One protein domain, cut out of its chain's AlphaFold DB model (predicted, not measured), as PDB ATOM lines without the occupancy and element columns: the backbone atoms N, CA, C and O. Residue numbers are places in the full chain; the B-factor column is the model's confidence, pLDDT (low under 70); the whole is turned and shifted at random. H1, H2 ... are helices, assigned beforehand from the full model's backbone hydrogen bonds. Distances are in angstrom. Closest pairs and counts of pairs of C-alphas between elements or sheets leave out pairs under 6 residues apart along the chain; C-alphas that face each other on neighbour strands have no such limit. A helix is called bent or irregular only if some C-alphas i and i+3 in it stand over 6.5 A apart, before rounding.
ATOM      1  N   ALA A  53      -5.868   9.795  85.626       82.75
ATOM      2  CA  ALA A  53      -5.127   8.547  85.444       82.75
ATOM      3  C   ALA A  53      -3.674   8.805  85.009       82.75
ATOM      4  O   ALA A  53      -2.770   8.125  85.491       82.75
ATOM      5  N   ILE A  54      -3.440   9.830  84.180       87.69
ATOM      6  CA  ILE A  54      -2.087  10.269  83.803       87.69
ATOM      7  C   ILE A  54      -1.342  10.795  85.033       87.69
ATOM      8  O   ILE A  54      -0.215  10.379  85.293       87.69
ATOM      9  N   LEU A  55      -1.985  11.654  85.832       89.00
ATOM     10  CA  LEU A  55      -1.402  12.169  87.076       89.00
ATOM     11  C   LEU A  55      -1.079  11.050  88.073       89.00
ATOM     12  O   LEU A  55      -0.037  11.084  88.722       89.00
ATOM     13  N   ARG A  56      -1.933  10.024  88.170       87.94
ATOM     14  CA  ARG A  56      -1.658   8.842  88.998       87.94
ATOM     15  C   ARG A  56      -0.414   8.105  88.536       87.94
ATOM     16  O   ARG A  56       0.414   7.765  89.371       87.94
ATOM     17  N   GLU A  57      -0.261   7.873  87.238       87.31
ATOM     18  CA  GLU A  57       0.925   7.181  86.733       87.31
ATOM     19  C   GLU A  57       2.199   8.013  86.924       87.31
ATOM     20  O   GLU A  57       3.231   7.478  87.321       87.31
ATOM     21  N   GLN A  58       2.112   9.336  86.761       91.06
ATOM     22  CA  GLN A  58       3.210  10.244  87.097       91.06
ATOM     23  C   GLN A  58       3.580  10.172  88.583       91.06
ATOM     24  O   GLN A  58       4.766  10.088  88.898       91.06
ATOM     25  N   LEU A  59       2.595  10.135  89.492       91.06
ATOM     26  CA  LEU A  59       2.838   9.936  90.923       91.06
ATOM     27  C   LEU A  59       3.538   8.597  91.180       91.06
ATOM     28  O   LEU A  59       4.545   8.570  91.885       91.06
ATOM     29  N   ARG A  60       3.067   7.498  90.572       88.31
ATOM     30  CA  ARG A  60       3.721   6.185  90.708       88.31
ATOM     31  C   ARG A  60       5.173   6.241  90.269       88.31
ATOM     32  O   ARG A  60       6.041   5.744  90.983       88.31
ATOM     33  N   GLN A  61       5.443   6.852  89.119       85.62
ATOM     34  CA  GLN A  61       6.795   6.971  88.593       85.62
ATOM     35  C   GLN A  61       7.683   7.837  89.491       85.62
ATOM     36  O   GLN A  61       8.838   7.486  89.725       85.62
ATOM     37  N   HIS A  62       7.145   8.924  90.049       88.62
ATOM     38  CA  HIS A  62       7.856   9.767  91.008       88.62
ATOM     39  C   HIS A  62       8.199   8.977  92.281       88.62
ATOM     40  O   HIS A  62       9.359   8.944  92.685       88.62
ATOM     41  N   CYS A  63       7.235   8.251  92.863       87.06
ATOM     42  CA  CYS A  63       7.472   7.387  94.024       87.06
ATOM     43  C   CYS A  63       8.517   6.303  93.730       87.06
ATOM     44  O   CYS A  63       9.397   6.068  94.553       87.06
ATOM     45  N   ARG A  64       8.467   5.670  92.551       83.19
ATOM     46  CA  ARG A  64       9.489   4.703  92.120       83.19
ATOM     47  C   ARG A  64      10.869   5.336  92.022       83.19
ATOM     48  O   ARG A  64      11.823   4.712  92.453       83.19
ATOM     49  N   SER A  65      10.971   6.558  91.499       83.75
ATOM     50  CA  SER A  65      12.248   7.274  91.402       83.75
ATOM     51  C   SER A  65      12.858   7.548  92.777       83.75
ATOM     52  O   SER A  65      14.050   7.331  92.947       83.75
ATOM     53  N   ILE A  66      12.047   7.970  93.753       83.19
ATOM     54  CA  ILE A  66      12.499   8.217  95.137       83.19
ATOM     55  C   ILE A  66      12.935   6.908  95.809       83.19
ATOM     56  O   ILE A  66      13.884   6.865  96.582       83.19
ATOM     57  N   LEU A  67      12.236   5.811  95.519       79.75
ATOM     58  CA  LEU A  67      12.530   4.502  96.100       79.75
ATOM     59  C   LEU A  67      13.623   3.726  95.360       79.75
ATOM     60  O   LEU A  67      14.062   2.700  95.879       79.75
ATOM     61  N   ALA A  68      14.055   4.188  94.182       69.56
ATOM     62  CA  ALA A  68      14.935   3.453  93.273       69.56
ATOM     63  C   ALA A  68      16.306   3.121  93.872       69.56
ATOM     64  O   ALA A  68      16.986   2.247  93.360       69.56
ATOM     65  N   ASP A  69      16.725   3.811  94.931       61.88
ATOM     66  CA  ASP A  69      17.956   3.499  95.661       61.88
ATOM     67  C   ASP A  69      17.724   3.165  97.148       61.88
ATOM     68  O   ASP A  69      18.685   3.052  97.925       61.88
ATOM     69  N   GLY A  70      16.451   2.983  97.527       60.47
ATOM     70  CA  GLY A  70      15.992   2.482  98.826       60.47
ATOM     71  C   GLY A  70      16.067   3.436  99.990       60.47
ATOM     72  O   GLY A  70      16.062   2.969 101.132       60.47
ATOM     73  N   LEU A  71      16.237   4.727  99.720       66.06
ATOM     74  CA  LEU A  71      16.624   5.701 100.724       66.06
ATOM     75  C   LEU A  71      15.965   7.041 100.418       66.06
ATOM     76  O   LEU A  71      16.351   7.724  99.480       66.06
ATOM     77  N   VAL A  72      15.032   7.447 101.271       71.75
ATOM     78  CA  VAL A  72      14.256   8.680 101.098       71.75
ATOM     79  C   VAL A  72      15.103   9.914 101.445       71.75
ATOM     80  O   VAL A  72      15.478  10.092 102.611       71.75
ATOM     81  N   GLU A  73      15.401  10.770 100.460       76.81
ATOM     82  CA  GLU A  73      16.061  12.061 100.692       76.81
ATOM     83  C   GLU A  73      15.068  13.178 101.033       76.81
ATOM     84  O   GLU A  73      13.938  13.219 100.559       76.81
ATOM     85  N   GLU A  74      15.509  14.144 101.837       76.56
ATOM     86  CA  GLU A  74      14.665  15.281 102.218       76.56
ATOM     87  C   GLU A  74      14.376  16.228 101.042       76.56
ATOM     88  O   GLU A  74      13.232  16.643 100.875       76.56
ATOM     89  N   ASP A  75      15.367  16.499 100.182       79.31
ATOM     90  CA  ASP A  75      15.190  17.288  98.950       79.31
ATOM     91  C   ASP A  75      14.127  16.656  98.031       79.31
ATOM     92  O   ASP A  75      13.265  17.353  97.499       79.31
ATOM     93  N   GLU A  76      14.145  15.329  97.883       85.44
ATOM     94  CA  GLU A  76      13.178  14.585  97.068       85.44
ATOM     95  C   GLU A  76      11.761  14.658  97.653       85.44
ATOM     96  O   GLU A  76      10.783  14.790  96.917       85.44
ATOM     97  N   LEU A  77      11.638  14.635  98.983       85.06
ATOM     98  CA  LEU A  77      10.357  14.825  99.664       85.06
ATOM     99  C   LEU A  77       9.814  16.250  99.508       85.06
ATOM    100  O   LEU A  77       8.602  16.423  99.354       85.06
ATOM    101  N   VAL A  78      10.686  17.263  99.515       85.94
ATOM    102  CA  VAL A  78      10.310  18.655  99.216       85.94
ATOM    103  C   VAL A  78       9.785  18.766  97.787       85.94
ATOM    104  O   VAL A  78       8.729  19.364  97.564       85.94
ATOM    105  N   GLU A  79      10.490  18.173  96.822       87.56
ATOM    106  CA  GLU A  79      10.081  18.165  95.415       87.56
ATOM    107  C   GLU A  79       8.742  17.435  95.217       87.56
ATOM    108  O   GLU A  79       7.853  17.952  94.533       87.56
ATOM    109  N   LEU A  80       8.550  16.288  95.877       90.44
ATOM    110  CA  LEU A  80       7.300  15.534  95.834       90.44
ATOM    111  C   LEU A  80       6.128  16.317  96.437       90.44
ATOM    112  O   LEU A  80       5.056  16.372  95.835       90.44
ATOM    113  N   HIS A  81       6.312  16.941  97.604       91.12
ATOM    114  CA  HIS A  81       5.266  17.735  98.254       91.12
ATOM    115  C   HIS A  81       4.850  18.941  97.401       91.12
ATOM    116  O   HIS A  81       3.655  19.209  97.239       91.12
ATOM    117  N   ALA A  82       5.822  19.642  96.808       90.00
ATOM    118  CA  ALA A  82       5.553  20.751  95.897       90.00
ATOM    119  C   ALA A  82       4.775  20.288  94.653       90.00
ATOM    120  O   ALA A  82       3.838  20.963  94.224       90.00
ATOM    121  N   TRP A  83       5.129  19.124  94.101       94.06
ATOM    122  CA  TRP A  83       4.414  18.536  92.972       94.06
ATOM    123  C   TRP A  83       2.980  18.139  93.343       94.06
ATOM    124  O   TRP A  83       2.058  18.515  92.626       94.06
ATOM    125  N   LEU A  84       2.768  17.461  94.478       91.44
ATOM    126  CA  LEU A  84       1.435  17.068  94.962       91.44
ATOM    127  C   LEU A  84       0.527  18.280  95.200       91.44
ATOM    128  O   LEU A  84      -0.624  18.277  94.769       91.44
ATOM    129  N   SER A  85       1.063  19.342  95.805       88.31
ATOM    130  CA  SER A  85       0.329  20.592  96.062       88.31
ATOM    131  C   SER A  85      -0.162  21.277  94.780       88.31
ATOM    132  O   SER A  85      -1.146  22.011  94.803       88.31
ATOM    133  N   ALA A  86       0.505  21.039  93.646       90.75
ATOM    134  CA  ALA A  86       0.098  21.566  92.347       90.75
ATOM    135  C   ALA A  86      -0.998  20.725  91.659       90.75
ATOM    136  O   ALA A  86      -1.465  21.114  90.590       90.75
ATOM    137  N   GLN A  87      -1.401  19.584  92.236       89.88
ATOM    138  CA  GLN A  87      -2.335  18.623  91.632       89.88
ATOM    139  C   GLN A  87      -3.572  18.362  92.519       89.88
ATOM    140  O   GLN A  87      -3.782  17.227  92.956       89.88
ATOM    141  N   PRO A  88      -4.467  19.350  92.731       86.69
ATOM    142  CA  PRO A  88      -5.647  19.195  93.598       86.69
ATOM    143  C   PRO A  88      -6.613  18.093  93.129       86.69
ATOM    144  O   PRO A  88      -7.391  17.548  93.907       86.69
ATOM    145  N   ALA A  89      -6.546  17.699  91.854       87.06
ATOM    146  CA  ALA A  89      -7.322  16.583  91.318       87.06
ATOM    147  C   ALA A  89      -6.987  15.225  91.976       87.06
ATOM    148  O   ALA A  89      -7.802  14.303  91.921       87.06
ATOM    149  N   LEU A  90      -5.808  15.088  92.595       87.50
ATOM    150  CA  LEU A  90      -5.403  13.878  93.314       87.50
ATOM    151  C   LEU A  90      -5.926  13.830  94.762       87.50
ATOM    152  O   LEU A  90      -5.949  12.751  95.354       87.50
ATOM    153  N   ASP A  91      -6.425  14.942  95.314       84.69
ATOM    154  CA  ASP A  91      -6.902  15.021  96.707       84.69
ATOM    155  C   ASP A  91      -8.176  14.209  96.969       84.69
ATOM    156  O   ASP A  91      -8.500  13.892  98.118       84.69
ATOM    157  N   ALA A  92      -8.897  13.825  95.912       84.69
ATOM    158  CA  ALA A  92     -10.008  12.885  96.016       84.69
ATOM    159  C   ALA A  92      -9.559  11.536  96.609       84.69
ATOM    160  O   ALA A  92     -10.359  10.840  97.234       84.69
ATOM    161  N   GLU A  93      -8.279  11.174  96.460       87.19
ATOM    162  CA  GLU A  93      -7.716   9.931  96.970       87.19
ATOM    163  C   GLU A  93      -7.194  10.093  98.418       87.19
ATOM    164  O   GLU A  93      -6.244  10.840  98.668       87.19
ATOM    165  N   PRO A  94      -7.765   9.384  99.417       87.31
ATOM    166  CA  PRO A  94      -7.401   9.582 100.825       87.31
ATOM    167  C   PRO A  94      -5.948   9.227 101.179       87.31
ATOM    168  O   PRO A  94      -5.396   9.776 102.129       87.31
ATOM    169  N   SER A  95      -5.328   8.286 100.464       84.94
ATOM    170  CA  SER A  95      -3.903   7.937 100.594       84.94
ATOM    171  C   SER A  95      -3.005   9.106 100.190       84.94
ATOM    172  O   SER A  95      -2.120   9.478 100.957       84.94
ATOM    173  N   VAL A  96      -3.271   9.712  99.029       88.62
ATOM    174  CA  VAL A  96      -2.476  10.818  98.477       88.62
ATOM    175  C   VAL A  96      -2.615  12.073  99.333       88.62
ATOM    176  O   VAL A  96      -1.610  12.671  99.712       88.62
ATOM    177  N   ARG A  97      -3.843  12.413  99.741       90.44
ATOM    178  CA  ARG A  97      -4.103  13.545 100.642       90.44
ATOM    179  C   ARG A  97      -3.384  13.404 101.987       90.44
ATOM    180  O   ARG A  97      -2.817  14.375 102.479       90.44
ATOM    181  N   ARG A  98      -3.381  12.202 102.580       88.38
ATOM    182  CA  ARG A  98      -2.654  11.937 103.836       88.38
ATOM    183  C   ARG A  98      -1.148  12.119 103.677       88.38
ATOM    184  O   ARG A  98      -0.549  12.783 104.515       88.38
ATOM    185  N   LEU A  99      -0.564  11.569 102.613       89.19
ATOM    186  CA  LEU A  99       0.861  11.730 102.323       89.19
ATOM    187  C   LEU A  99       1.214  13.212 102.143       89.19
ATOM    188  O   LEU A  99       2.156  13.686 102.768       89.19
ATOM    189  N   SER A 100       0.434  13.945 101.343       89.69
ATOM    190  CA  SER A 100       0.642  15.380 101.112       89.69
ATOM    191  C   SER A 100       0.657  16.171 102.426       89.69
ATOM    192  O   SER A 100       1.626  16.870 102.717       89.69
ATOM    193  N   ALA A 101      -0.357  15.980 103.277       88.12
ATOM    194  CA  ALA A 101      -0.449  16.660 104.570       88.12
ATOM    195  C   ALA A 101       0.722  16.304 105.503       88.12
ATOM    196  O   ALA A 101       1.335  17.183 106.105       88.12
ATOM    197  N   GLN A 102       1.078  15.018 105.578       86.50
ATOM    198  CA  GLN A 102       2.181  14.536 106.406       86.50
ATOM    199  C   GLN A 102       3.530  15.121 105.966       86.50
ATOM    200  O   GLN A 102       4.347  15.463 106.821       86.50
ATOM    201  N   LEU A 103       3.760  15.262 104.656       87.69
ATOM    202  CA  LEU A 103       4.949  15.923 104.118       87.69
ATOM    203  C   LEU A 103       4.958  17.420 104.447       87.69
ATOM    204  O   LEU A 103       5.988  17.927 104.885       87.69
ATOM    205  N   GLY A 104       3.826  18.114 104.307       86.06
ATOM    206  CA  GLY A 104       3.709  19.529 104.667       86.06
ATOM    207  C   GLY A 104       4.061  19.792 106.135       86.06
ATOM    208  O   GLY A 104       4.927  20.620 106.428       86.06
ATOM    209  N   ASP A 105       3.467  19.025 107.052       83.56
ATOM    210  CA  ASP A 105       3.722  19.135 108.495       83.56
ATOM    211  C   ASP A 105       5.174  18.813 108.862       83.56
ATOM    212  O   ASP A 105       5.774  19.448 109.732       83.56
ATOM    213  N   ALA A 106       5.735  17.792 108.218       78.19
ATOM    214  CA  ALA A 106       7.105  17.361 108.425       78.19
ATOM    215  C   ALA A 106       8.127  18.414 107.986       78.19
ATOM    216  O   ALA A 106       9.053  18.730 108.734       78.19
ATOM    217  N   LEU A 107       7.944  18.966 106.786       78.56
ATOM    218  CA  LEU A 107       8.836  19.972 106.217       78.56
ATOM    219  C   LEU A 107       8.731  21.304 106.972       78.56
ATOM    220  O   LEU A 107       9.745  21.969 107.170       78.56
ATOM    221  N   ALA A 108       7.543  21.661 107.477       79.56
ATOM    222  CA  ALA A 108       7.356  22.849 108.313       79.56
ATOM    223  C   ALA A 108       8.111  22.766 109.653       79.56
ATOM    224  O   ALA A 108       8.573  23.781 110.171       79.56
ATOM    225  N   LYS A 109       8.266  21.558 110.210       75.38
ATOM    226  CA  LYS A 109       9.007  21.320 111.461       75.38
ATOM    227  C   LYS A 109      10.527  21.287 111.265       75.38
ATOM    228  O   LYS A 109      11.252  21.273 112.255       75.38
ATOM    229  N   GLY A 110      11.015  21.269 110.018       64.00
ATOM    230  CA  GLY A 110      12.444  21.301 109.676       64.00
ATOM    231  C   GLY A 110      13.246  20.063 110.097       64.00
ATOM    232  O   GLY A 110      14.463  20.038 109.932       64.00
ATOM    233  N   ALA A 111      12.585  19.048 110.657       62.66
ATOM    234  CA  ALA A 111      13.187  17.782 111.031       62.66
ATOM    235  C   ALA A 111      12.133  16.670 110.988       62.66
ATOM    236  O   ALA A 111      11.106  16.715 111.666       62.66
ATOM    237  N   LEU A 112      12.421  15.648 110.191       66.75
ATOM    238  CA  LEU A 112      11.652  14.412 110.119       66.75
ATOM    239  C   LEU A 112      12.242  13.373 111.079       66.75
ATOM    240  O   LEU A 112      13.381  12.944 110.869       66.75
ATOM    241  N   SER A 113      11.462  12.931 112.074       69.44
ATOM    242  CA  SER A 113      11.828  11.772 112.909       69.44
ATOM    243  C   SER A 113      11.928  10.499 112.064       69.44
ATOM    244  O   SER A 113      11.303  10.397 111.002       69.44
ATOM    245  N   THR A 114      12.677   9.491 112.517       63.16
ATOM    246  CA  THR A 114      12.829   8.266 111.712       63.16
ATOM    247  C   THR A 114      11.523   7.492 111.571       63.16
ATOM    248  O   THR A 114      11.253   6.972 110.491       63.16
ATOM    249  N   GLY A 115      10.667   7.490 112.598       66.12
ATOM    250  CA  GLY A 115       9.329   6.898 112.521       66.12
ATOM    251  C   GLY A 115       8.456   7.562 111.451       66.12
ATOM    252  O   GLY A 115       7.775   6.874 110.690       66.12
ATOM    253  N   GLN A 116       8.530   8.892 111.316       75.94
ATOM    254  CA  GLN A 116       7.837   9.608 110.240       75.94
ATOM    255  C   GLN A 116       8.414   9.267 108.865       75.94
ATOM    256  O   GLN A 116       7.641   9.043 107.937       75.94
ATOM    257  N   ARG A 117       9.745   9.183 108.729       75.06
ATOM    258  CA  ARG A 117      10.390   8.777 107.467       75.06
ATOM    259  C   ARG A 117       9.998   7.356 107.071       75.06
ATOM    260  O   ARG A 117       9.697   7.138 105.905       75.06
ATOM    261  N   GLN A 118       9.921   6.428 108.028       72.75
ATOM    262  CA  GLN A 118       9.466   5.061 107.766       72.75
ATOM    263  C   GLN A 118       8.014   5.037 107.293       72.75
ATOM    264  O   GLN A 118       7.703   4.417 106.282       72.75
ATOM    265  N   SER A 119       7.136   5.766 107.987       80.56
ATOM    266  CA  SER A 119       5.736   5.892 107.585       80.56
ATOM    267  C   SER A 119       5.591   6.485 106.179       80.56
ATOM    268  O   SER A 119       4.728   6.030 105.430       80.56
ATOM    269  N   ILE A 120       6.410   7.480 105.825       84.75
ATOM    270  CA  ILE A 120       6.432   8.079 104.485       84.75
ATOM    271  C   ILE A 120       6.924   7.053 103.464       84.75
ATOM    272  O   ILE A 120       6.296   6.873 102.427       84.75
ATOM    273  N   GLU A 121       8.008   6.340 103.755       80.50
ATOM    274  CA  GLU A 121       8.550   5.315 102.867       80.50
ATOM    275  C   GLU A 121       7.526   4.205 102.579       80.50
ATOM    276  O   GLU A 121       7.326   3.833 101.422       80.50
ATOM    277  N   ASP A 122       6.820   3.722 103.604       80.88
ATOM    278  CA  ASP A 122       5.779   2.702 103.458       80.88
ATOM    279  C   ASP A 122       4.610   3.221 102.596       80.88
ATOM    280  O   ASP A 122       4.064   2.497 101.757       80.88
ATOM    281  N   GLN A 123       4.226   4.494 102.747       85.31
ATOM    282  CA  GLN A 123       3.225   5.134 101.885       85.31
ATOM    283  C   GLN A 123       3.705   5.229 100.429       85.31
ATOM    284  O   GLN A 123       2.940   4.906  99.517       85.31
ATOM    285  N   LEU A 124       4.963   5.619 100.199       86.56
ATOM    286  CA  LEU A 124       5.556   5.692  98.860       86.56
ATOM    287  C   LEU A 124       5.600   4.316  98.187       86.56
ATOM    288  O   LEU A 124       5.279   4.214  97.006       86.56
ATOM    289  N   GLN A 125       5.947   3.255  98.922       83.19
ATOM    290  CA  GLN A 125       5.985   1.887  98.388       83.19
ATOM    291  C   GLN A 125       4.595   1.425  97.944       83.19
ATOM    292  O   GLN A 125       4.435   0.905  96.835       83.19
ATOM    293  N   ASN A 126       3.581   1.681  98.777       84.00
ATOM    294  CA  ASN A 126       2.190   1.371  98.459       84.00
ATOM    295  C   ASN A 126       1.716   2.112  97.199       84.00
ATOM    296  O   ASN A 126       1.110   1.501  96.320       84.00
ATOM    297  N   LEU A 127       2.030   3.406  97.079       86.00
ATOM    298  CA  LEU A 127       1.683   4.206  95.901       86.00
ATOM    299  C   LEU A 127       2.448   3.760  94.647       86.00
ATOM    300  O   LEU A 127       1.869   3.707  93.564       86.00
ATOM    301  N   ALA A 128       3.719   3.374  94.782       83.75
ATOM    302  CA  ALA A 128       4.551   2.859  93.693       83.75
ATOM    303  C   ALA A 128       4.132   1.457  93.200       83.75
ATOM    304  O   ALA A 128       4.582   1.016  92.134       83.75
ATOM    305  N   GLY A 129       3.284   0.754  93.962       77.69
ATOM    306  CA  GLY A 129       2.893  -0.630  93.700       77.69
ATOM    307  C   GLY A 129       4.020  -1.638  93.947       77.69
ATOM    308  O   GLY A 129       3.988  -2.735  93.392       77.69
ATOM    309  N   ILE A 130       5.025  -1.274  94.748       67.75
ATOM    310  CA  ILE A 130       6.157  -2.143  95.082       67.75
ATOM    311  C   ILE A 130       5.741  -3.019  96.268       67.75
ATOM    312  O   ILE A 130       5.485  -2.513  97.359       67.75
ATOM    313  N   ARG A 131       5.676  -4.342  96.071       57.06
ATOM    314  CA  ARG A 131       5.578  -5.313  97.172       57.06
ATOM    315  C   ARG A 131       6.965  -5.887  97.436       57.06
ATOM    316  O   ARG A 131       7.516  -6.557  96.568       57.06
TER     317      ARG A 131
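AT A GLANCE: This is residues 53 to 131 of the 321 residues of an uncharacterized protein of Rivicola pingtungensis (UniProt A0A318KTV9). Four helices form two pairs, one crossed over the other: H1 and H2 run nearly side by side in opposite ways, and H3 and H4 form a helical hairpin on the other side. Taken round in order, the four make a ring, in which H3 packs on H2, the last residues of H4 meet H1 near Arg 60, and the side between H1 and H2 is the loosest. The printed part has 79 residues with four named helices, in the order H1, H2, H3, H4 along the chain, and no named strand, and its class is all helix. It is compact, with a radius of gyration of the C-alphas of 11.6 A, and spans 32 by 25 by 19 A.

HOW THE PARTS SIT: H1, residues 53 to 67, and H4, residues 114 to 128, touch and run opposite ways at a steep tilt of 45 degrees. Their closest C-alphas are those of Arg 60 and Ala 128, 4.5 A apart. H4 touches H3, residues 94 to 108, with the C-alphas of Leu 99 and Ile 120 closest at 7.0 A. These two helices form a hairpin and run opposite ways at a steep tilt of 35.0 degrees, only just beyond shallow. H3 also touches H2, residues 74 to 85, where the closest C-alphas, those of His 81 and Ser 100, are 5.9 A apart. H2 and H3 run opposite ways at a steep tilt of 52 degrees. H1 and H2 are close but not clearly touching, with the C-alphas of Ile 66 and Glu 76 closest at 6.7 A. They run opposite ways at a shallow tilt of 9 degrees. H1 and H3 are apart, and so are H2 and H4. In H1, H2, H3 and H4 every pair of O i and N i+4 is within hydrogen-bond range.

IN THESE COORDINATES: H1 runs from C-alpha 53 at (-5.127, 8.547, 85.444) to C-alpha 67, 21.0 A away. H2 measures 16.5 A from C-alpha 74 to C-alpha 85. H3 begins with C-alpha 94 at (-7.401, 9.582, 100.825) and is 21.2 A long to C-alpha 108. H4 measures 20.6 A from C-alpha 114 to C-alpha 128, the latter at (4.551, 2.859, 93.693). No helix is bent or irregular.

THE WHOLE: The two C-alphas farthest apart are those of Ala 53 and Ala 111, at 32.8 A. The printed part runs from residue 53 to residue 131 with no cut. The link from H3 to H4 is tight, with 5 residues, and the links from H1 to H2 and from H2 to H3 are short, with 6 and 8 residues. The mean pLDDT of the printed part is 81.8, and confidence is low, under 70, at residues 68 to 71, 110 to 115 and 130 to 131.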